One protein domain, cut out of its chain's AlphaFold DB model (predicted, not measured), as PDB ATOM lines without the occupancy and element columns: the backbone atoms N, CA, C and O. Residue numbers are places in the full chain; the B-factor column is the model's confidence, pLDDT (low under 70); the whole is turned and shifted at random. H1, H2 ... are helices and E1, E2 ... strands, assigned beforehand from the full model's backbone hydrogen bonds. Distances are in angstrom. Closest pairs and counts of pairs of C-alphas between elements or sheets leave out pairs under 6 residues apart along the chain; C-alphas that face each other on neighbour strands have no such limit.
ATOM      1  N   ASN A  10      58.626  10.651  25.197       86.00
ATOM      2  CA  ASN A  10      59.979  10.872  24.702       86.00
ATOM      3  C   ASN A  10      59.922  11.405  23.277       86.00
ATOM      4  O   ASN A  10      59.015  11.064  22.532       86.00
ATOM      5  N   THR A  11      60.910  12.183  22.847       85.31
ATOM      6  CA  THR A  11      60.993  12.589  21.439       85.31
ATOM      7  C   THR A  11      61.819  11.579  20.644       85.31
ATOM      8  O   THR A  11      62.976  11.308  20.973       85.31
ATOM      9  N   LEU A  12      61.248  11.057  19.560       88.00
ATOM     10  CA  LEU A  12      61.914  10.157  18.621       88.00
ATOM     11  C   LEU A  12      61.604  10.591  17.186       88.00
ATOM     12  O   LEU A  12      60.447  10.787  16.828       88.00
ATOM     13  N   ASP A  13      62.642  10.759  16.363       87.44
ATOM     14  CA  ASP A  13      62.529  11.231  14.973       87.44
ATOM     15  C   ASP A  13      61.704  12.529  14.820       87.44
ATOM     16  O   ASP A  13      60.962  12.704  13.853       87.44
ATOM     17  N   GLY A  14      61.809  13.436  15.799       86.56
ATOM     18  CA  GLY A  14      61.074  14.707  15.817       86.56
ATOM     19  C   GLY A  14      59.571  14.584  16.105       86.56
ATOM     20  O   GLY A  14      58.836  15.533  15.841       86.56
ATOM     21  N   MET A  15      59.114  13.438  16.618       88.88
ATOM     22  CA  MET A  15      57.733  13.178  17.034       88.88
ATOM     23  C   MET A  15      57.684  12.735  18.495       88.88
ATOM     24  O   MET A  15      58.624  12.113  18.997       88.88
ATOM     25  N   ASP A  16      56.563  12.999  19.159       89.56
ATOM     26  CA  ASP A  16      56.304  12.422  20.472       89.56
ATOM     27  C   ASP A  16      56.111  10.917  20.358       89.56
ATOM     28  O   ASP A  16      55.304  10.428  19.568       89.56
ATOM     29  N   CYS A  17      56.855  10.188  21.172       90.94
ATOM     30  CA  CYS A  17      56.785   8.757  21.347       90.94
ATOM     31  C   CYS A  17      56.200   8.474  22.724       90.94
ATOM     32  O   CYS A  17      56.864   8.633  23.752       90.94
ATOM     33  N   TRP A  18      54.943   8.054  22.724       89.81
ATOM     34  CA  TRP A  18      54.206   7.716  23.924       89.81
ATOM     35  C   TRP A  18      54.406   6.253  24.261       89.81
ATOM     36  O   TRP A  18      54.142   5.370  23.445       89.81
ATOM     37  N   ARG A  19      54.818   5.981  25.492       87.88
ATOM     38  CA  ARG A  19      54.790   4.620  26.012       87.88
ATOM     39  C   ARG A  19      53.358   4.204  26.313       87.88
ATOM     40  O   ARG A  19      52.665   4.892  27.057       87.88
ATOM     41  N   THR A  20      52.941   3.048  25.802       84.50
ATOM     42  CA  THR A  20      51.657   2.435  26.160       84.50
ATOM     43  C   THR A  20      51.829   0.998  26.628       84.50
ATOM     44  O   THR A  20      52.629   0.234  26.088       84.50
ATOM     45  N   TRP A  21      51.044   0.633  27.641       80.88
ATOM     46  CA  TRP A  21      50.887  -0.744  28.113       80.88
ATOM     47  C   TRP A  21      49.744  -1.492  27.414       80.88
ATOM     48  O   TRP A  21      49.531  -2.671  27.679       80.88
ATOM     49  N   PHE A  22      49.053  -0.806  26.500       79.38
ATOM     50  CA  PHE A  22      47.764  -1.178  25.918       79.38
ATOM     51  C   PHE A  22      47.779  -1.071  24.404       79.38
ATOM     52  O   PHE A  22      46.862  -0.544  23.780       79.38
ATOM     53  N   PHE A  23      48.876  -1.501  23.794       81.38
ATOM     54  CA  PHE A  23      49.096  -1.259  22.378       81.38
ATOM     55  C   PHE A  23      48.006  -1.904  21.504       81.38
ATOM     56  O   PHE A  23      47.544  -1.294  20.545       81.38
ATOM     57  N   GLU A  24      47.590  -3.130  21.831       77.19
ATOM     58  CA  GLU A  24      46.502  -3.855  21.158       77.19
ATOM     59  C   GLU A  24      45.221  -3.023  21.170       77.19
ATOM     60  O   GLU A  24      44.581  -2.828  20.143       77.19
ATOM     61  N   GLU A  25      44.891  -2.477  22.332       74.56
ATOM     62  CA  GLU A  25      43.665  -1.721  22.538       74.56
ATOM     63  C   GLU A  25      43.729  -0.367  21.835       74.56
ATOM     64  O   GLU A  25      42.741   0.080  21.258       74.56
ATOM     65  N   CYS A  26      44.907   0.264  21.805       82.50
ATOM     66  CA  CYS A  26      45.144   1.461  21.007       82.50
ATOM     67  C   CYS A  26      44.860   1.226  19.517       82.50
ATOM     68  O   CYS A  26      44.315   2.106  18.852       82.50
ATOM     69  N   GLU A  27      45.197   0.046  18.993       83.38
ATOM     70  CA  GLU A  27      44.915  -0.340  17.606       83.38
ATOM     71  C   GLU A  27      43.437  -0.667  17.366       83.38
ATOM     72  O   GLU A  27      42.859  -0.206  16.381       83.38
ATOM     73  N   GLU A  28      42.831  -1.461  18.250       82.06
ATOM     74  CA  GLU A  28      41.451  -1.940  18.109       82.06
ATOM     75  C   GLU A  28      40.435  -0.819  18.350       82.06
ATOM     76  O   GLU A  28      39.570  -0.566  17.509       82.06
ATOM     77  N   ALA A  29      40.567  -0.109  19.472       79.75
ATOM     78  CA  ALA A  29      39.650   0.952  19.872       79.75
ATOM     79  C   ALA A  29      39.967   2.295  19.208       79.75
ATOM     80  O   ALA A  29      39.121   3.186  19.228       79.75
ATOM     81  N   LYS A  30      41.162   2.458  18.615       88.44
ATOM     82  CA  LYS A  30      41.633   3.733  18.036       88.44
ATOM     83  C   LYS A  30      41.704   4.862  19.071       88.44
ATOM     84  O   LYS A  30      41.519   6.037  18.753       88.44
ATOM     85  N   LEU A  31      41.985   4.504  20.323       86.25
ATOM     86  CA  LEU A  31      42.034   5.410  21.469       86.25
ATOM     87  C   LEU A  31      43.367   5.290  22.202       86.25
ATOM     88  O   LEU A  31      43.882   4.195  22.409       86.25
ATOM     89  N   PHE A  32      43.890   6.414  22.675       86.88
ATOM     90  CA  PHE A  32      45.028   6.439  23.586       86.88
ATOM     91  C   PHE A  32      44.592   6.899  24.982       86.88
ATOM     92  O   PHE A  32      43.887   7.899  25.111       86.88
ATOM     93  N   GLY A  33      44.995   6.154  26.018       83.44
ATOM     94  CA  GLY A  33      44.667   6.419  27.423       83.44
ATOM     95  C   GLY A  33      45.720   7.240  28.161       83.44
ATOM     96  O   GLY A  33      46.916   7.017  28.009       83.44
ATOM     97  N   MET A  34      45.272   8.182  28.990       82.00
ATOM     98  CA  MET A  34      46.109   9.143  29.706       82.00
ATOM     99  C   MET A  34      45.600   9.430  31.117       82.00
ATOM    100  O   MET A  34      44.405   9.415  31.402       82.00
ATOM    101  N   THR A  35      46.539   9.718  32.018       79.94
ATOM    102  CA  THR A  35      46.235  10.193  33.375       79.94
ATOM    103  C   THR A  35      46.233  11.716  33.390       79.94
ATOM    104  O   THR A  35      46.777  12.359  32.491       79.94
ATOM    105  N   LYS A  36      45.728  12.317  34.473       80.12
ATOM    106  CA  LYS A  36      45.754  13.777  34.660       80.12
ATOM    107  C   LYS A  36      47.156  14.382  34.507       80.12
ATOM    108  O   LYS A  36      47.287  15.502  34.033       80.12
ATOM    109  N   ARG A  37      48.208  13.635  34.875       79.56
ATOM    110  CA  ARG A  37      49.613  14.069  34.756       79.56
ATOM    111  C   ARG A  37      50.105  14.147  33.309       79.56
ATOM    112  O   ARG A  37      51.066  14.856  33.053       79.56
ATOM    113  N   HIS A  38      49.466  13.427  32.390       81.06
ATOM    114  CA  HIS A  38      49.807  13.452  30.969       81.06
ATOM    115  C   HIS A  38      49.145  14.619  30.232       81.06
ATOM    116  O   HIS A  38      49.658  15.023  29.197       81.06
ATOM    117  N   LEU A  39      48.034  15.171  30.742       80.19
ATOM    118  CA  LEU A  39      47.297  16.247  30.065       80.19
ATOM    119  C   LEU A  39      48.181  17.453  29.691       80.19
ATOM    120  O   LEU A  39      48.073  17.910  28.556       80.19
ATOM    121  N   PRO A  40      49.096  17.939  30.559       78.19
ATOM    122  CA  PRO A  40      50.008  19.028  30.198       78.19
ATOM    123  C   PRO A  40      51.113  18.628  29.205       78.19
ATOM    124  O   PRO A  40      51.860  19.487  28.756       78.19
ATOM    125  N   LEU A  41      51.268  17.336  28.890       78.19
ATOM    126  CA  LEU A  41      52.288  16.827  27.962       78.19
ATOM    127  C   LEU A  41      51.755  16.659  26.536       78.19
ATOM    128  O   LEU A  41      52.538  16.369  25.636       78.19
ATOM    129  N   ILE A  42      50.448  16.837  26.316       77.88
ATOM    130  CA  ILE A  42      49.795  16.754  25.001       77.88
ATOM    131  C   ILE A  42      50.155  17.996  24.181       77.88
ATOM    132  O   ILE A  42      49.342  18.887  23.941       77.88
ATOM    133  N   THR A  43      51.416  18.056  23.780       66.81
ATOM    134  CA  THR A  43      52.013  19.114  22.974       66.81
ATOM    135  C   THR A  43      53.004  18.503  22.026       66.81
ATOM    136  O   THR A  43      53.584  17.498  22.394       66.81
ATOM    137  N   LYS A  44      53.242  19.114  20.859       55.81
ATOM    138  CA  LYS A  44      54.079  18.574  19.763       55.81
ATOM    139  C   LYS A  44      55.464  18.015  20.176       55.81
ATOM    140  O   LYS A  44      56.078  17.325  19.366       55.81
ATOM    141  N   TYR A  45      55.964  18.356  21.366       54.59
ATOM    142  CA  TYR A  45      57.279  17.953  21.871       54.59
ATOM    143  C   TYR A  45      57.281  17.533  23.355       54.59
ATOM    144  O   TYR A  45      58.332  17.566  23.989       54.59
ATOM    145  N   GLY A  46      56.125  17.214  23.948       55.69
ATOM    146  CA  GLY A  46      56.045  16.709  25.327       55.69
ATOM    147  C   GLY A  46      56.287  17.724  26.461       55.69
ATOM    148  O   GLY A  46      56.270  17.324  27.622       55.69
ATOM    149  N   TYR A  47      56.466  19.022  26.171       55.31
ATOM    150  CA  TYR A  47      56.675  20.083  27.172       55.31
ATOM    151  C   TYR A  47      55.974  21.400  26.763       55.31
ATOM    152  O   TYR A  47      56.503  22.142  25.934       55.31
ATOM    153  N   GLY A  48      54.811  21.747  27.341       55.00
ATOM    154  CA  GLY A  48      54.200  23.083  27.168       55.00
ATOM    155  C   GLY A  48      52.664  23.128  27.137       55.00
ATOM    156  O   GLY A  48      52.007  22.193  27.564       55.00
ATOM    157  N   VAL A  49      52.080  24.214  26.607       51.72
ATOM    158  CA  VAL A  49      50.616  24.498  26.582       51.72
ATOM    159  C   VAL A  49      50.040  24.503  25.149       51.72
ATOM    160  O   VAL A  49      48.987  25.078  24.898       51.72
ATOM    161  N   VAL A  50      50.734  23.928  24.161       57.69
ATOM    162  CA  VAL A  50      50.226  23.884  22.774       57.69
ATOM    163  C   VAL A  50      49.466  22.581  22.576       57.69
ATOM    164  O   VAL A  50      50.130  21.555  22.459       57.69
ATOM    165  N   PRO A  51      48.125  22.570  22.518       73.94
ATOM    166  CA  PRO A  51      47.398  21.325  22.344       73.94
ATOM    167  C   PRO A  51      47.767  20.700  20.996       73.94
ATOM    168  O   PRO A  51      47.948  21.402  19.996       73.94
ATOM    169  N   TYR A  52      47.866  19.371  20.961       81.88
ATOM    170  CA  TYR A  52      47.760  18.635  19.702       81.88
ATOM    171  C   TYR A  52      46.605  19.188  18.869       81.88
ATOM    172  O   TYR A  52      45.582  19.605  19.399       81.88
ATOM    173  N   THR A  53      46.762  19.175  17.555       83.12
ATOM    174  CA  THR A  53      45.680  19.437  16.606       83.12
ATOM    175  C   THR A  53      45.330  18.160  15.854       83.12
ATOM    176  O   THR A  53      46.120  17.208  15.820       83.12
ATOM    177  N   VAL A  54      44.159  18.133  15.214       87.19
ATOM    178  CA  VAL A  54      43.843  17.088  14.230       87.19
ATOM    179  C   VAL A  54      44.968  17.028  13.198       87.19
ATOM    180  O   VAL A  54      45.393  18.061  12.683       87.19
ATOM    181  N   GLY A  55      45.471  15.830  12.911       89.38
ATOM    182  CA  GLY A  55      46.619  15.650  12.023       89.38
ATOM    183  C   GLY A  55      47.969  15.538  12.741       89.38
ATOM    184  O   GLY A  55      48.965  15.186  12.105       89.38
ATOM    185  N   THR A  56      48.034  15.813  14.051       90.00
ATOM    186  CA  THR A  56      49.282  15.669  14.818       90.00
ATOM    187  C   THR A  56      49.764  14.229  14.768       90.00
ATOM    188  O   THR A  56      48.986  13.304  14.998       90.00
ATOM    189  N   LYS A  57      51.055  14.040  14.477       92.94
ATOM    190  CA  LYS A  57      51.661  12.716  14.381       92.94
ATOM    191  C   LYS A  57      52.364  12.330  15.670       92.94
ATOM    192  O   LYS A  57      53.191  13.091  16.163       92.94
ATOM    193  N   VAL A  58      52.078  11.126  16.149       92.69
ATOM    194  CA  VAL A  58      52.715  10.531  17.328       92.69
ATOM    195  C   VAL A  58      53.204   9.118  17.022       92.69
ATOM    196  O   VAL A  58      52.738   8.458  16.092       92.69
ATOM    197  N   LEU A  59      54.158   8.647  17.807       94.31
ATOM    198  CA  LEU A  59      54.652   7.280  17.829       94.31
ATOM    199  C   LEU A  59      54.192   6.614  19.125       94.31
ATOM    200  O   LEU A  59      54.049   7.281  20.147       94.31
ATOM    201  N   LEU A  60      53.983   5.302  19.086       93.25
ATOM    202  CA  LEU A  60      53.647   4.510  20.264       93.25
ATOM    203  C   LEU A  60      54.741   3.474  20.520       93.25
ATOM    204  O   LEU A  60      55.037   2.652  19.651       93.25
ATOM    205  N   GLU A  61      55.333   3.500  21.709       92.38
ATOM    206  CA  GLU A  61      56.214   2.446  22.209       92.38
ATOM    207  C   GLU A  61      55.370   1.342  22.860       92.38
ATOM    208  O   GLU A  61      54.596   1.588  23.788       92.38
ATOM    209  N   ASP A  62      55.559   0.112  22.385       89.12
ATOM    210  CA  ASP A  62      54.984  -1.110  22.941       89.12
ATOM    211  C   ASP A  62      55.763  -1.528  24.201       89.12
ATOM    212  O   ASP A  62      56.761  -2.263  24.141       89.12
ATOM    213  N   ALA A  63      55.323  -1.020  25.356       85.94
ATOM    214  CA  ALA A  63      55.935  -1.336  26.643       85.94
ATOM    215  C   ALA A  63      55.874  -2.840  26.981       85.94
ATOM    216  O   ALA A  63      56.881  -3.358  27.469       85.94
ATOM    217  N   PRO A  64      54.767  -3.571  26.715       81.88
ATOM    218  CA  PRO A  64      54.705  -5.014  26.918       81.88
ATOM    219  C   PRO A  64      55.783  -5.771  26.144       81.88
ATOM    220  O   PRO A  64      56.442  -6.637  26.726       81.88
ATOM    221  N   TYR A  65      56.029  -5.412  24.878       84.94
ATOM    222  CA  TYR A  65      57.111  -6.001  24.087       84.94
ATOM    223  C   TYR A  65      58.483  -5.774  24.710       84.94
ATOM    224  O   TYR A  65      59.225  -6.735  24.946       84.94
ATOM    225  N   PHE A  66      58.823  -4.517  25.009       85.88
ATOM    226  CA  PHE A  66      60.109  -4.208  25.627       85.88
ATOM    227  C   PHE A  66      60.241  -4.900  26.988       85.88
ATOM    228  O   PHE A  66      61.309  -5.389  27.350       85.88
ATOM    229  N   ASN A  67      59.144  -5.009  27.736       81.56
ATOM    230  CA  ASN A  67      59.138  -5.688  29.016       81.56
ATOM    231  C   ASN A  67      59.382  -7.199  28.904       81.56
ATOM    232  O   ASN A  67      60.095  -7.746  29.739       81.56
ATOM    233  N   ALA A  68      58.813  -7.862  27.900       80.00
ATOM    234  CA  ALA A  68      58.998  -9.296  27.693       80.00
ATOM    235  C   ALA A  68      60.398  -9.639  27.164       80.00
ATOM    236  O   ALA A  68      60.957 -10.666  27.533       80.00
ATOM    237  N   THR A  69      60.959  -8.787  26.304       82.06
ATOM    238  CA  THR A  69      62.195  -9.096  25.568       82.06
ATOM    239  C   THR A  69      63.441  -8.472  26.181       82.06
ATOM    240  O   THR A  69      64.511  -9.061  26.093       82.06
ATOM    241  N   LYS A  70      63.326  -7.290  26.802       80.62
ATOM    242  CA  LYS A  70      64.434  -6.490  27.362       80.62
ATOM    243  C   LYS A  70      65.576  -6.189  26.377       80.62
ATOM    244  O   LYS A  70      66.647  -5.770  26.799       80.62
ATOM    245  N   THR A  71      65.358  -6.369  25.073       82.69
ATOM    246  CA  THR A  71      66.396  -6.229  24.037       82.69
ATOM    247  C   THR A  71      66.225  -4.966  23.205       82.69
ATOM    248  O   THR A  71      67.170  -4.197  23.026       82.69
ATOM    249  N   HIS A  72      65.026  -4.728  22.676       87.69
ATOM    250  CA  HIS A  72      64.733  -3.599  21.795       87.69
ATOM    251  C   HIS A  72      63.378  -2.990  22.138       87.69
ATOM    252  O   HIS A  72      62.432  -3.698  22.485       87.69
ATOM    253  N   HIS A  73      63.266  -1.673  21.993       90.56
ATOM    254  CA  HIS A  73      61.978  -0.999  22.043       90.56
ATOM    255  C   HIS A  73      61.283  -1.181  20.701       90.56
ATOM    256  O   HIS A  73      61.828  -0.819  19.656       90.56
ATOM    257  N   ARG A  74      60.069  -1.724  20.721       91.19
ATOM    258  CA  ARG A  74      59.210  -1.779  19.541       91.19
ATOM    259  C   ARG A  74      58.390  -0.500  19.494       91.19
ATOM    260  O   ARG A  74      57.524  -0.284  20.334       91.19
ATOM    261  N   VAL A  75      58.681   0.346  18.516       93.62
ATOM    262  CA  VAL A  75      57.977   1.608  18.294       93.62
ATOM    263  C   VAL A  75      57.176   1.504  17.010       93.62
ATOM    264  O   VAL A  75      57.701   1.113  15.969       93.62
ATOM    265  N   CYS A  76      55.908   1.874  17.074       93.56
ATOM    266  CA  CYS A  76      55.006   1.819  15.939       93.56
ATOM    267  C   CYS A  76      54.475   3.212  15.614       93.56
ATOM    268  O   CYS A  76      54.313   4.051  16.501       93.56
ATOM    269  N   GLY A  77      54.199   3.462  14.339       94.69
ATOM    270  CA  GLY A  77      53.648   4.730  13.880       94.69
ATOM    271  C   GLY A  77      54.246   5.196  12.549       94.69
ATOM    272  O   GLY A  77      55.014   4.471  11.915       94.69
ATOM    273  N   PRO A  78      53.921   6.416  12.100       95.81
ATOM    274  CA  PRO A  78      53.153   7.414  12.840       95.81
ATOM    275  C   PRO A  78      51.661   7.085  12.943       95.81
ATOM    276  O   PRO A  78      51.048   6.581  12.000       95.81
ATOM    277  N   TYR A  79      51.078   7.414  14.089       95.38
ATOM    278  CA  TYR A  79      49.643   7.594  14.272       95.38
ATOM    279  C   TYR A  79      49.298   9.059  14.092       95.38
ATOM    280  O   TYR A  79      50.135   9.920  14.330       95.38
ATOM    281  N   GLU A  80      48.070   9.331  13.692       94.19
ATOM    282  CA  GLU A  80      47.505  10.659  13.557       94.19
ATOM    283  C   GLU A  80      46.412  10.856  14.603       94.19
ATOM    284  O   GLU A  80      45.501  10.030  14.710       94.19
ATOM    285  N   VAL A  81      46.499  11.957  15.346       91.00
ATOM    286  CA  VAL A  81      45.450  12.407  16.260       91.00
ATOM    287  C   VAL A  81      44.253  12.880  15.445       91.00
ATOM    288  O   VAL A  81      44.405  13.677  14.515       91.00
ATOM    289  N   TYR A  82      43.060  12.419  15.806       89.25
ATOM    290  CA  TYR A  82      41.815  12.870  15.194       89.25
ATOM    291  C   TYR A  82      40.825  13.353  16.252       89.25
ATOM    292  O   TYR A  82      40.956  13.064  17.439       89.25
ATOM    293  N   ALA A  83      39.844  14.124  15.795       85.94
ATOM    294  CA  ALA A  83      38.798  14.667  16.639       85.94
ATOM    295  C   ALA A  83      37.542  13.809  16.620       85.94
ATOM    296  O   ALA A  83      37.161  13.278  15.576       85.94
ATOM    297  N   PHE A  84      36.867  13.748  17.758       80.88
ATOM    298  CA  PHE A  84      35.551  13.141  17.859       80.88
ATOM    299  C   PHE A  84      34.493  14.103  17.320       80.88
ATOM    300  O   PHE A  84      34.488  15.286  17.668       80.88
ATOM    301  N   SER A  85      33.609  13.585  16.467       76.00
ATOM    302  CA  SER A  85      32.376  14.271  16.065       76.00
ATOM    303  C   SER A  85      31.316  14.192  17.162       76.00
ATOM    304  O   SER A  85      30.570  15.141  17.360       76.00
ATOM    305  N   GLU A  86      31.291  13.073  17.886       77.69
ATOM    306  CA  GLU A  86      30.381  12.785  18.991       77.69
ATOM    307  C   GLU A  86      31.160  12.068  20.096       77.69
ATOM    308  O   GLU A  86      32.058  11.265  19.820       77.69
ATOM    309  N   LEU A  87      30.841  12.392  21.346       81.06
ATOM    310  CA  LEU A  87      31.383  11.716  22.519       81.06
ATOM    311  C   LEU A  87      30.386  10.672  23.034       81.06
ATOM    312  O   LEU A  87      29.188  10.835  22.811       81.06
ATOM    313  N   PRO A  88      30.852   9.643  23.765       77.38
ATOM    314  CA  PRO A  88      29.968   8.839  24.605       77.38
ATOM    315  C   PRO A  88      29.112   9.730  25.521       77.38
ATOM    316  O   PRO A  88      29.602  10.754  25.997       77.38
ATOM    317  N   ASP A  89      27.865   9.329  25.789       77.38
ATOM    318  CA  ASP A  89      26.870  10.137  26.523       77.38
ATOM    319  C   ASP A  89      27.350  10.641  27.895       77.38
ATOM    320  O   ASP A  89      26.910  11.677  28.388       77.38
ATOM    321  N   ASP A  90      28.249   9.896  28.528       80.94
ATOM    322  CA  ASP A  90      28.794  10.166  29.850       80.94
ATOM    323  C   ASP A  90      30.195  10.801  29.821       80.94
ATOM    324  O   ASP A  90      30.730  11.153  30.869       80.94
ATOM    325  N   ALA A  91      30.794  11.000  28.647       84.62
ATOM    326  CA  ALA A  91      32.129  11.573  28.523       84.62
ATOM    327  C   ALA A  91      32.138  13.111  28.610       84.62
ATOM    328  O   ALA A  91      31.255  13.805  28.104       84.62
ATOM    329  N   LYS A  92      33.200  13.670  29.204       85.88
ATOM    330  CA  LYS A  92      33.361  15.119  29.402       85.88
ATOM    331  C   LYS A  92      34.567  15.681  28.639       85.88
ATOM    332  O   LYS A  92      35.688  15.244  28.881       85.88
ATOM    333  N   PRO A  93      34.419  16.692  27.768       84.62
ATOM    334  CA  PRO A  93      35.555  17.285  27.057       84.62
ATOM    335  C   PRO A  93      36.482  18.077  28.001       84.62
ATOM    336  O   PRO A  93      36.015  18.777  28.900       84.62
ATOM    337  N   ILE A  94      37.803  18.009  27.771       76.69
ATOM    338  CA  ILE A  94      38.832  18.589  28.667       76.69
ATOM    339  C   ILE A  94      39.473  19.887  28.149       76.69
ATOM    340  O   ILE A  94      40.060  20.636  28.928       76.69
ATOM    341  N   PHE A  95      39.254  20.244  26.881       68.56
ATOM    342  CA  PHE A  95      39.635  21.552  26.322       68.56
ATOM    343  C   PHE A  95      38.478  22.258  25.582       68.56
ATOM    344  O   PHE A  95      38.639  22.636  24.422       68.56
ATOM    345  N   PRO A  96      37.282  22.421  26.181       60.06
ATOM    346  CA  PRO A  96      36.145  22.944  25.437       60.06
ATOM    347  C   PRO A  96      36.125  24.472  25.490       60.06
ATOM    348  O   PRO A  96      35.675  25.005  26.497       60.06
ATOM    349  N   LYS A  97      36.556  25.174  24.432       51.03
ATOM    350  CA  LYS A  97      36.117  26.555  24.116       51.03
ATOM    351  C   LYS A  97      36.276  26.831  22.613       51.03
ATOM    352  O   LYS A  97      37.202  27.524  22.222       51.03
ATOM    353  N   GLU A  98      35.371  26.260  21.811       54.31
ATOM    354  CA  GLU A  98      35.273  26.376  20.339       54.31
ATOM    355  C   GLU A  98      36.313  25.560  19.547       54.31
ATOM    356  O   GLU A  98      37.416  26.009  19.250       54.31
ATOM    357  N   GLY A  99      35.951  24.326  19.183       62.41
ATOM    358  CA  GLY A  99      36.771  23.489  18.309       62.41
ATOM    359  C   GLY A  99      36.460  21.990  18.394       62.41
ATOM    360  O   GLY A  99      35.662  21.568  19.232       62.41
ATOM    361  N   PRO A 100      37.084  21.178  17.522       68.44
ATOM    362  CA  PRO A 100      36.975  19.724  17.557       68.44
ATOM    363  C   PRO A 100      37.379  19.139  18.917       68.44
ATOM    364  O   PRO A 100      38.408  19.515  19.480       68.44
ATOM    365  N   ILE A 101      36.614  18.166  19.421       70.56
ATOM    366  CA  ILE A 101      36.931  17.499  20.687       70.56
ATOM    367  C   ILE A 101      38.089  16.532  20.459       70.56
ATOM    368  O   ILE A 101      37.946  15.517  19.782       70.56
ATOM    369  N   LEU A 102      39.244  16.850  21.038       79.75
ATOM    370  CA  LEU A 102      40.447  16.021  20.935       79.75
ATOM    371  C   LEU A 102      40.634  15.113  22.143       79.75
ATOM    372  O   LEU A 102      41.038  13.966  21.986       79.75
ATOM    373  N   VAL A 103      40.339  15.633  23.336       84.81
ATOM    374  CA  VAL A 103      40.509  14.917  24.599       84.81
ATOM    375  C   VAL A 103      39.216  14.961  25.393       84.81
ATOM    376  O   VAL A 103      38.652  16.041  25.604       84.81
ATOM    377  N   TYR A 104      38.785  13.802  25.876       85.75
ATOM    378  CA  TYR A 104      37.671  13.676  26.806       85.75
ATOM    379  C   TYR A 104      38.068  12.860  28.035       85.75
ATOM    380  O   TYR A 104      38.999  12.059  27.995       85.75
ATOM    381  N   GLU A 105      37.373  13.103  29.133       87.56
ATOM    382  CA  GLU A 105      37.348  12.279  30.329       87.56
ATOM    383  C   GLU A 105      36.222  11.254  30.179       87.56
ATOM    384  O   GLU A 105      35.062  11.618  30.000       87.56
ATOM    385  N   ASP A 106      36.593   9.982  30.172       82.88
ATOM    386  CA  ASP A 106      35.719   8.820  30.199       82.88
ATOM    387  C   ASP A 106      35.139   8.685  31.615       82.88
ATOM    388  O   ASP A 106      35.892   8.598  32.587       82.88
ATOM    389  N   ALA A 107      33.811   8.713  31.742       74.38
ATOM    390  CA  ALA A 107      33.141   8.619  33.040       74.38
ATOM    391  C   ALA A 107      33.098   7.197  33.603       74.38
ATOM    392  O   ALA A 107      32.809   7.023  34.789       74.38
ATOM    393  N   ARG A 108      33.379   6.182  32.780       74.00
ATOM    394  CA  ARG A 108      33.429   4.776  33.193       74.00
ATOM    395  C   ARG A 108      34.680   4.116  32.619       74.00
ATOM    396  O   ARG A 108      34.578   3.183  31.815       74.00
ATOM    397  N   PRO A 109      35.880   4.569  33.034       66.62
ATOM    398  CA  PRO A 109      37.132   4.012  32.540       66.62
ATOM    399  C   PRO A 109      37.289   2.531  32.910       66.62
ATOM    400  O   PRO A 109      38.039   1.839  32.239       66.62
ATOM    401  N   ASP A 110      36.554   2.042  33.913       63.53
ATOM    402  CA  ASP A 110      36.437   0.638  34.324       63.53
ATOM    403  C   ASP A 110      35.620  -0.227  33.343       63.53
ATOM    404  O   ASP A 110      35.690  -1.454  33.388       63.53
ATOM    405  N   ARG A 111      34.829   0.393  32.454       64.81
ATOM    406  CA  ARG A 111      33.923  -0.293  31.514       64.81
ATOM    407  C   ARG A 111      34.297  -0.165  30.046       64.81
ATOM    408  O   ARG A 111      33.553  -0.664  29.199       64.81
ATOM    409  N   GLY A 112      35.393   0.508  29.708       62.41
ATOM    410  CA  GLY A 112      35.847   0.506  28.317       62.41
ATOM    411  C   GLY A 112      36.326  -0.890  27.878       62.41
ATOM    412  O   GLY A 112      36.239  -1.844  28.652       62.41
ATOM    413  N   PRO A 113      36.842  -1.065  26.647       57.62
ATOM    414  CA  PRO A 113      37.230  -2.377  26.095       57.62
ATOM    415  C   PRO A 113      38.424  -3.051  26.815       57.62
ATOM    416  O   PRO A 113      39.026  -3.994  26.302       57.62
ATOM    417  N   TRP A 114      38.778  -2.559  27.999       66.25
ATOM    418  CA  TRP A 114      39.995  -2.814  28.739       66.25
ATOM    419  C   TRP A 114      39.862  -4.110  29.543       66.25
ATOM    420  O   TRP A 114      39.534  -4.123  30.728       66.25
ATOM    421  N   LEU A 115      40.082  -5.241  28.878       61.16
ATOM    422  CA  LEU A 115      40.035  -6.544  29.536       61.16
ATOM    423  C   LEU A 115      41.415  -6.936  30.052       61.16
ATOM    424  O   LEU A 115      42.376  -7.045  29.292       61.16
ATOM    425  N   ASP A 116      41.520  -7.245  31.337       69.38
ATOM    426  CA  ASP A 116      42.669  -7.999  31.828       69.38
ATOM    427  C   ASP A 116      42.780  -9.332  31.093       69.38
ATOM    428  O   ASP A 116      41.785 -10.013  30.840       69.38
ATOM    429  N   GLY A 117      44.002  -9.752  30.776       72.12
ATOM    430  CA  GLY A 117      44.179 -11.072  30.190       72.12
ATOM    431  C   GLY A 117      45.531 -11.309  29.556       72.12
ATOM    432  O   GLY A 117      46.322 -10.398  29.321       72.12
ATOM    433  N   SER A 118      45.802 -12.578  29.258       77.25
ATOM    434  CA  SER A 118      46.915 -12.915  28.382       77.25
ATOM    435  C   SER A 118      46.495 -12.660  26.938       77.25
ATOM    436  O   SER A 118      45.514 -13.227  26.461       77.25
ATOM    437  N   LYS A 119      47.247 -11.809  26.246       76.56
ATOM    438  CA  LYS A 119      47.096 -11.551  24.817       76.56
ATOM    439  C   LYS A 119      48.259 -12.207  24.085       76.56
ATOM    440  O   LYS A 119      49.404 -12.157  24.535       76.56
ATOM    441  N   LYS A 120      47.952 -12.859  22.969       79.50
ATOM    442  CA  LYS A 120      48.945 -13.385  22.034       79.50
ATOM    443  C   LYS A 120      49.050 -12.419  20.872       79.50
ATOM    444  O   LYS A 120      48.030 -12.040  20.302       79.50
ATOM    445  N   ARG A 121      50.272 -12.075  20.492       74.69
ATOM    446  CA  ARG A 121      50.529 -11.268  19.305       74.69
ATOM    447  C   ARG A 121      51.653 -11.893  18.503       74.69
ATOM    448  O   ARG A 121      52.661 -12.310  19.064       74.69
ATOM    449  N   ASN A 122      51.479 -11.914  17.189       71.62
ATOM    450  CA  ASN A 122      52.565 -12.202  16.269       71.62
ATOM    451  C   ASN A 122      53.354 -10.908  16.013       71.62
ATOM    452  O   ASN A 122      52.790  -9.922  15.535       71.62
ATOM    453  N   ILE A 123      54.633 -10.899  16.382       72.50
ATOM    454  CA  ILE A 123      55.567  -9.798  16.140       72.50
ATOM    455  C   ILE A 123      56.709 -10.365  15.309       72.50
ATOM    456  O   ILE A 123      57.454 -11.212  15.792       72.50
ATOM    457  N   ASP A 124      56.812  -9.921  14.057       68.81
ATOM    458  CA  ASP A 124      57.849 -10.354  13.112       68.81
ATOM    459  C   ASP A 124      57.968 -11.889  12.993       68.81
ATOM    460  O   ASP A 124      59.056 -12.448  12.893       68.81
ATOM    461  N   GLY A 125      56.830 -12.591  13.024       70.44
ATOM    462  CA  GLY A 125      56.758 -14.054  12.940       70.44
ATOM    463  C   GLY A 125      56.825 -14.777  14.288       70.44
ATOM    464  O   GLY A 125      56.593 -15.985  14.330       70.44
ATOM    465  N   ILE A 126      57.091 -14.072  15.390       72.81
ATOM    466  CA  ILE A 126      57.214 -14.648  16.734       72.81
ATOM    467  C   ILE A 126      55.903 -14.442  17.501       72.81
ATOM    468  O   ILE A 126      55.459 -13.311  17.690       72.81
ATOM    469  N   GLU A 127      55.285 -15.528  17.984       80.50
ATOM    470  CA  GLU A 127      54.180 -15.424  18.946       80.50
ATOM    471  C   GLU A 127      54.744 -15.004  20.306       80.50
ATOM    472  O   GLU A 127      55.405 -15.785  20.991       80.50
ATOM    473  N   VAL A 128      54.455 -13.773  20.717       78.50
ATOM    474  CA  VAL A 128      54.787 -13.279  22.049       78.50
ATOM    475  C   VAL A 128      53.508 -13.168  22.868       78.50
ATOM    476  O   VAL A 128      52.477 -12.675  22.401       78.50
ATOM    477  N   ARG A 129      53.569 -13.671  24.102       80.19
ATOM    478  CA  ARG A 129      52.479 -13.569  25.071       80.19
ATOM    479  C   ARG A 129      52.725 -12.391  25.988       80.19
ATOM    480  O   ARG A 129      53.737 -12.333  26.681       80.19
ATOM    481  N   PHE A 130      51.749 -11.504  26.035       73.81
ATOM    482  CA  PHE A 130      51.743 -10.354  26.919       73.81
ATOM    483  C   PHE A 130      50.635 -10.511  27.943       73.81
ATOM    484  O   PHE A 130      49.585 -11.090  27.664       73.81
ATOM    485  N   ARG A 131      50.874 -10.003  29.150       72.62
ATOM    486  CA  ARG A 131      49.820  -9.846  30.146       72.62
ATOM    487  C   ARG A 131      49.318  -8.414  30.070       72.62
ATOM    488  O   ARG A 131      50.005  -7.498  30.517       72.62
ATOM    489  N   GLN A 132      48.127  -8.251  29.519       69.06
ATOM    490  CA  GLN A 132      47.360  -7.025  29.616       69.06
ATOM    491  C   GLN A 132      46.844  -6.900  31.050       69.06
ATOM    492  O   GLN A 132      46.345  -7.872  31.624       69.06
ATOM    493  N   MET A 133      47.037  -5.728  31.644       66.44
ATOM    494  CA  MET A 133      46.652  -5.444  33.029       66.44
ATOM    495  C   MET A 133      45.721  -4.233  33.086       66.44
ATOM    496  O   MET A 133      45.912  -3.382  33.942       66.44
ATOM    497  N   ALA A 134      44.776  -4.130  32.154       63.22
ATOM    498  CA  ALA A 134      43.790  -3.056  32.056       63.22
ATOM    499  C   ALA A 134      43.221  -2.588  33.408       63.22
ATOM    500  O   ALA A 134      43.234  -1.390  33.672       63.22
ATOM    501  N   SER A 135      42.861  -3.509  34.306       59.78
ATOM    502  CA  SER A 135      42.322  -3.199  35.641       59.78
ATOM    503  C   SER A 135      43.310  -2.471  36.558       59.78
ATOM    504  O   SER A 135      42.939  -1.674  37.414       59.78
ATOM    505  N   ARG A 136      44.621  -2.678  36.379       59.00
ATOM    506  CA  ARG A 136      45.647  -1.911  37.112       59.00
ATOM    507  C   ARG A 136      45.738  -0.465  36.638       59.00
ATOM    508  O   ARG A 136      46.517   0.310  37.191       59.00
ATOM    509  N   PHE A 137      44.990  -0.127  35.600       56.75
ATOM    510  CA  PHE A 137      45.093   1.095  34.839       56.75
ATOM    511  C   PHE A 137      43.712   1.735  34.576       56.75
ATOM    512  O   PHE A 137      43.626   2.647  33.753       56.75
ATOM    513  N   ASP A 138      42.705   1.414  35.408       56.38
ATOM    514  CA  ASP A 138      41.479   2.215  35.654       56.38
ATOM    515  C   ASP A 138      41.791   3.721  35.891       56.38
ATOM    516  O   ASP A 138      40.933   4.596  35.823       56.38
ATOM    517  N   TYR A 139      43.067   4.038  36.134       62.97
ATOM    518  CA  TYR A 139      43.680   5.352  36.308       62.97
ATOM    519  C   TYR A 139      43.873   6.200  35.039       62.97
ATOM    520  O   TYR A 139      44.406   7.309  35.160       62.97
ATOM    521  N   PHE A 140      43.493   5.735  33.842       76.44
ATOM    522  CA  PHE A 140      43.563   6.531  32.604       76.44
ATOM    523  C   PHE A 140      42.187   7.057  32.160       76.44
ATOM    524  O   PHE A 140      41.676   6.634  31.119       76.44
ATOM    525  N   PRO A 141      41.565   7.985  32.909       80.81
ATOM    526  CA  PRO A 141      40.242   8.481  32.563       80.81
ATOM    527  C   PRO A 141      40.279   9.388  31.333       80.81
ATOM    528  O   PRO A 141      39.246   9.620  30.733       80.81
ATOM    529  N   PHE A 142      41.438   9.895  30.901       84.62
ATOM    530  CA  PHE A 142      41.509  10.801  29.756       84.62
ATOM    531  C   PHE A 142      41.850  10.057  28.471       84.62
ATOM    532  O   PHE A 142      42.756   9.223  28.449       84.62
ATOM    533  N   ARG A 143      41.158  10.390  27.383       85.38
ATOM    534  CA  ARG A 143      41.257   9.700  26.096       85.38
ATOM    535  C   ARG A 143      41.418  10.686  24.954       85.38
ATOM    536  O   ARG A 143      40.758  11.719  24.950       85.38
ATOM    537  N   PHE A 144      42.237  10.336  23.966       86.69
ATOM    538  CA  PHE A 144      42.216  10.978  22.649       86.69
ATOM    539  C   PHE A 144      42.200   9.957  21.516       86.69
ATOM    540  O   PHE A 144      42.666   8.827  21.674       86.69
ATOM    541  N   GLY A 145      41.641  10.363  20.377       88.75
ATOM    542  CA  GLY A 145      41.511   9.527  19.190       88.75
ATOM    543  C   GLY A 145      42.811   9.457  18.402       88.75
ATOM    544  O   GLY A 145      43.433  10.484  18.127       88.75
ATOM    545  N   ILE A 146      43.202   8.248  17.999       92.50
ATOM    546  CA  ILE A 146      44.358   7.990  17.139       92.50
ATOM    547  C   ILE A 146      44.018   7.031  16.005       92.50
ATOM    548  O   ILE A 146      43.288   6.062  16.168       92.50
ATOM    549  N   ARG A 147      44.598   7.249  14.831       93.50
ATOM    550  CA  ARG A 147      44.506   6.311  13.702       93.50
ATOM    551  C   ARG A 147      45.858   6.143  13.040       93.50
ATOM    552  O   ARG A 147      46.698   7.028  13.133       93.50
ATOM    553  N   ARG A 148      46.092   5.035  12.340       95.19
ATOM    554  CA  ARG A 148      47.334   4.873  11.567       95.19
ATOM    555  C   ARG A 148      47.427   5.967  10.499       95.19
ATOM    556  O   ARG A 148      46.485   6.156   9.731       95.19
ATOM    557  N   ALA A 149      48.553   6.670  10.443       94.88
ATOM    558  CA  ALA A 149      48.816   7.654   9.401       94.88
ATOM    559  C   ALA A 149      49.435   6.989   8.157       94.88
ATOM    560  O   ALA A 149      49.917   5.853   8.196       94.88
ATOM    561  N   LYS A 150      49.481   7.713   7.033       93.81
ATOM    562  CA  LYS A 150      50.205   7.253   5.837       93.81
ATOM    563  C   LYS A 150      51.689   7.033   6.162       93.81
ATOM    564  O   LYS A 150      52.331   7.903   6.752       93.81
ATOM    565  N   GLY A 151      52.235   5.896   5.727       91.88
ATOM    566  CA  GLY A 151      53.631   5.520   5.982       91.88
ATOM    567  C   GLY A 151      53.870   4.894   7.359       91.88
ATOM    568  O   GLY A 151      55.016   4.860   7.811       91.88
ATOM    569  N   TRP A 152      52.808   4.422   8.021       95.06
ATOM    570  CA  TRP A 152      52.901   3.664   9.266       95.06
ATOM    571  C   TRP A 152      53.841   2.466   9.116       95.06
ATOM    572  O   TRP A 152      53.739   1.697   8.158       95.06
ATOM    573  N   LYS A 153      54.751   2.309  10.075       93.69
ATOM    574  CA  LYS A 153      55.696   1.198  10.146       93.69
ATOM    575  C   LYS A 153      56.045   0.857  11.587       93.69
ATOM    576  O   LYS A 153      55.859   1.653  12.505       93.69
ATOM    577  N   ILE A 154      56.610  -0.331  11.750       91.81
ATOM    578  CA  ILE A 154      57.236  -0.774  12.991       91.81
ATOM    579  C   ILE A 154      58.733  -0.479  12.892       91.81
ATOM    580  O   ILE A 154      59.350  -0.665  11.841       91.81
ATOM    581  N   LYS A 155      59.314   0.010  13.983       91.75
ATOM    582  CA  LYS A 155      60.748   0.225  14.154       91.75
ATOM    583  C   LYS A 155      61.204  -0.469  15.428       91.75
ATOM    584  O   LYS A 155      60.573  -0.323  16.475       91.75
ATOM    585  N   LEU A 156      62.331  -1.164  15.348       90.62
ATOM    586  CA  LEU A 156      63.042  -1.655  16.521       90.62
ATOM    587  C   LEU A 156      64.129  -0.644  16.878       90.62
ATOM    588  O   LEU A 156      65.091  -0.459  16.135       90.62
ATOM    589  N   VAL A 157      63.951   0.041  18.001       89.56
ATOM    590  CA  VAL A 157      64.942   0.968  18.543       89.56
ATOM    591  C   VAL A 157      65.802   0.198  19.535       89.56
ATOM    592  O   VAL A 157      65.305  -0.358  20.517       89.56
ATOM    593  N   LYS A 158      67.107   0.135  19.261       86.62
ATOM    594  CA  LYS A 158      68.051  -0.623  20.082       86.62
ATOM    595  C   LYS A 158      68.093  -0.054  21.503       86.62
ATOM    596  O   LYS A 158      68.284   1.147  21.685       86.62
ATOM    597  N   HIS A 159      67.936  -0.922  22.498       85.31
ATOM    598  CA  HIS A 159      68.203  -0.574  23.886       85.31
ATOM    599  C   HIS A 159      69.722  -0.610  24.114       85.31
ATOM    600  O   HIS A 159      70.370  -1.616  23.820       85.31
ATOM    601  N   ILE A 160      70.288   0.510  24.556       83.56
ATOM    602  CA  ILE A 160      71.711   0.700  24.871       83.56
ATOM    603  C   ILE A 160      71.830   1.468  26.191       83.56
ATOM    604  O   ILE A 160      70.835   2.021  26.669       83.56
ATOM    605  N   ASP A 161      73.035   1.550  26.751       72.38
ATOM    606  CA  ASP A 161      73.306   2.450  27.873       72.38
ATOM    607  C   ASP A 161      72.895   3.885  27.498       72.38
ATOM    608  O   ASP A 161      73.139   4.340  26.381       72.38
ATOM    609  N   ASP A 162      72.200   4.575  28.408       72.19
ATOM    610  CA  ASP A 162      71.586   5.894  28.175       72.19
ATOM    611  C   ASP A 162      70.412   5.919  27.164       72.19
ATOM    612  O   ASP A 162      70.102   6.950  26.556       72.19
ATOM    613  N   CYS A 163      69.710   4.792  26.985       81.44
ATOM    614  CA  CYS A 163      68.565   4.706  26.076       81.44
ATOM    615  C   CYS A 163      67.503   5.776  26.375       81.44
ATOM    616  O   CYS A 163      66.848   5.745  27.415       81.44
ATOM    617  N   ARG A 164      67.270   6.676  25.411       78.69
ATOM    618  CA  ARG A 164      66.306   7.783  25.534       78.69
ATOM    619  C   ARG A 164      64.892   7.319  25.867       78.69
ATOM    620  O   ARG A 164      64.222   7.983  26.634       78.69
ATOM    621  N   LEU A 165      64.457   6.178  25.333       82.56
ATOM    622  CA  LEU A 165      63.126   5.642  25.625       82.56
ATOM    623  C   LEU A 165      63.023   5.079  27.050       82.56
ATOM    624  O   LEU A 165      61.925   4.967  27.577       82.56
ATOM    625  N   CYS A 166      64.139   4.735  27.696       80.75
ATOM    626  CA  CYS A 166      64.167   4.273  29.086       80.75
ATOM    627  C   CYS A 166      64.276   5.389  30.124       80.75
ATOM    628  O   CYS A 166      64.175   5.076  31.311       80.75
ATOM    629  N   LYS A 167      64.515   6.628  29.690       70.38
ATOM    630  CA  LYS A 167      64.590   7.793  30.571       70.38
ATOM    631  C   LYS A 167      63.203   8.209  31.055       70.38
ATOM    632  O   LYS A 167      62.226   8.027  30.291       70.38
TER     633      LYS A 167
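This is residues 10 to 167 of the 167 residues of an uncharacterized protein of Pyrodictium sp (UniProt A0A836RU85). A strongly twisted sheet of seven strands forms a wall, with its longest strand, E9, bending sharply partway along, and the short helix H1 covers part of one face. H2 sits beside the sheet, and the hairpin of E7 and E8, set off from the sheet, packs on H2 through E8. The printed part has 158 residues, with three named helices and nine named strands in the order E1 E2 H1 E3 E4 H2 E5 E6 E7 E8 H3 E9; the class is mixed, helices and strands. The branched sheet is mixed, with E2 and E4 parallel and its other neighbour pairs antiparallel. The whole is compact, with a radius of gyration of the C-alphas of 15.5 A and spans of 45 by 34 by 28 A.

Start at E9, residues 142 to 158, which bends by 104 degrees at residue 150. On one side of it find E3, residues 31 to 34, with N 34 and O 142 2.8 A apart. On its other side are E5, residues 72 to 82, with N 80 and O 147 at 2.7 A, and E6, residues 103 to 105, with N 143 and O 104 at 2.8 A. E4, residues 57 to 62, lies on one side of E5 and E9 on the other side; E4 is antiparallel to E5, with N 76 and O 60 at 2.8 A. E2, residues 15 to 20, is parallel to E4, with N 18 and O 59 at 2.8 A; it forms a hairpin with the edge strand E1, residues 10 to 12, where N 17 and O 10 are 2.7 A apart. H1, residues 23 to 29, is on this sheet at a height of 7.0 A, only just over E3, on which 3 of its 7 C-alphas fall. H2, residues 63 to 69, is on the sheet but only just at its level, at 3.9 A. Look at Pro 64 and Phe 130, whose C-alphas, 6.1 A apart, are the closest of H2 and E8, residues 126 to 132. E8 and E7, residues 117 to 123, form a hairpin, with N 119 and O 130 at 2.8 A. H3, residues 134 to 137, is not on the branched sheet. In H1 and H2 every O i to N i+4 pair is within hydrogen-bond range; H3 is too short for one.

Find C-alpha 142 at (41.509, 10.801, 29.756); from there E9 runs 30.5 A to C-alpha 158 at (68.051, -0.623, 20.082). E5 measures 29.0 A, E7 18.1 A, E8 17.9 A, and H1 and H2 10.0 A each.

The C-alphas farthest apart, of Asp 89 and Asp 161, are 47.1 A apart. The printed part has no cut; its long links join E3 to E4, E5 to E6 and E6 to E7. The mean pLDDT of the printed part is 79.3, with 31 residues under 70, among them 43 to 50 and 132 to 139.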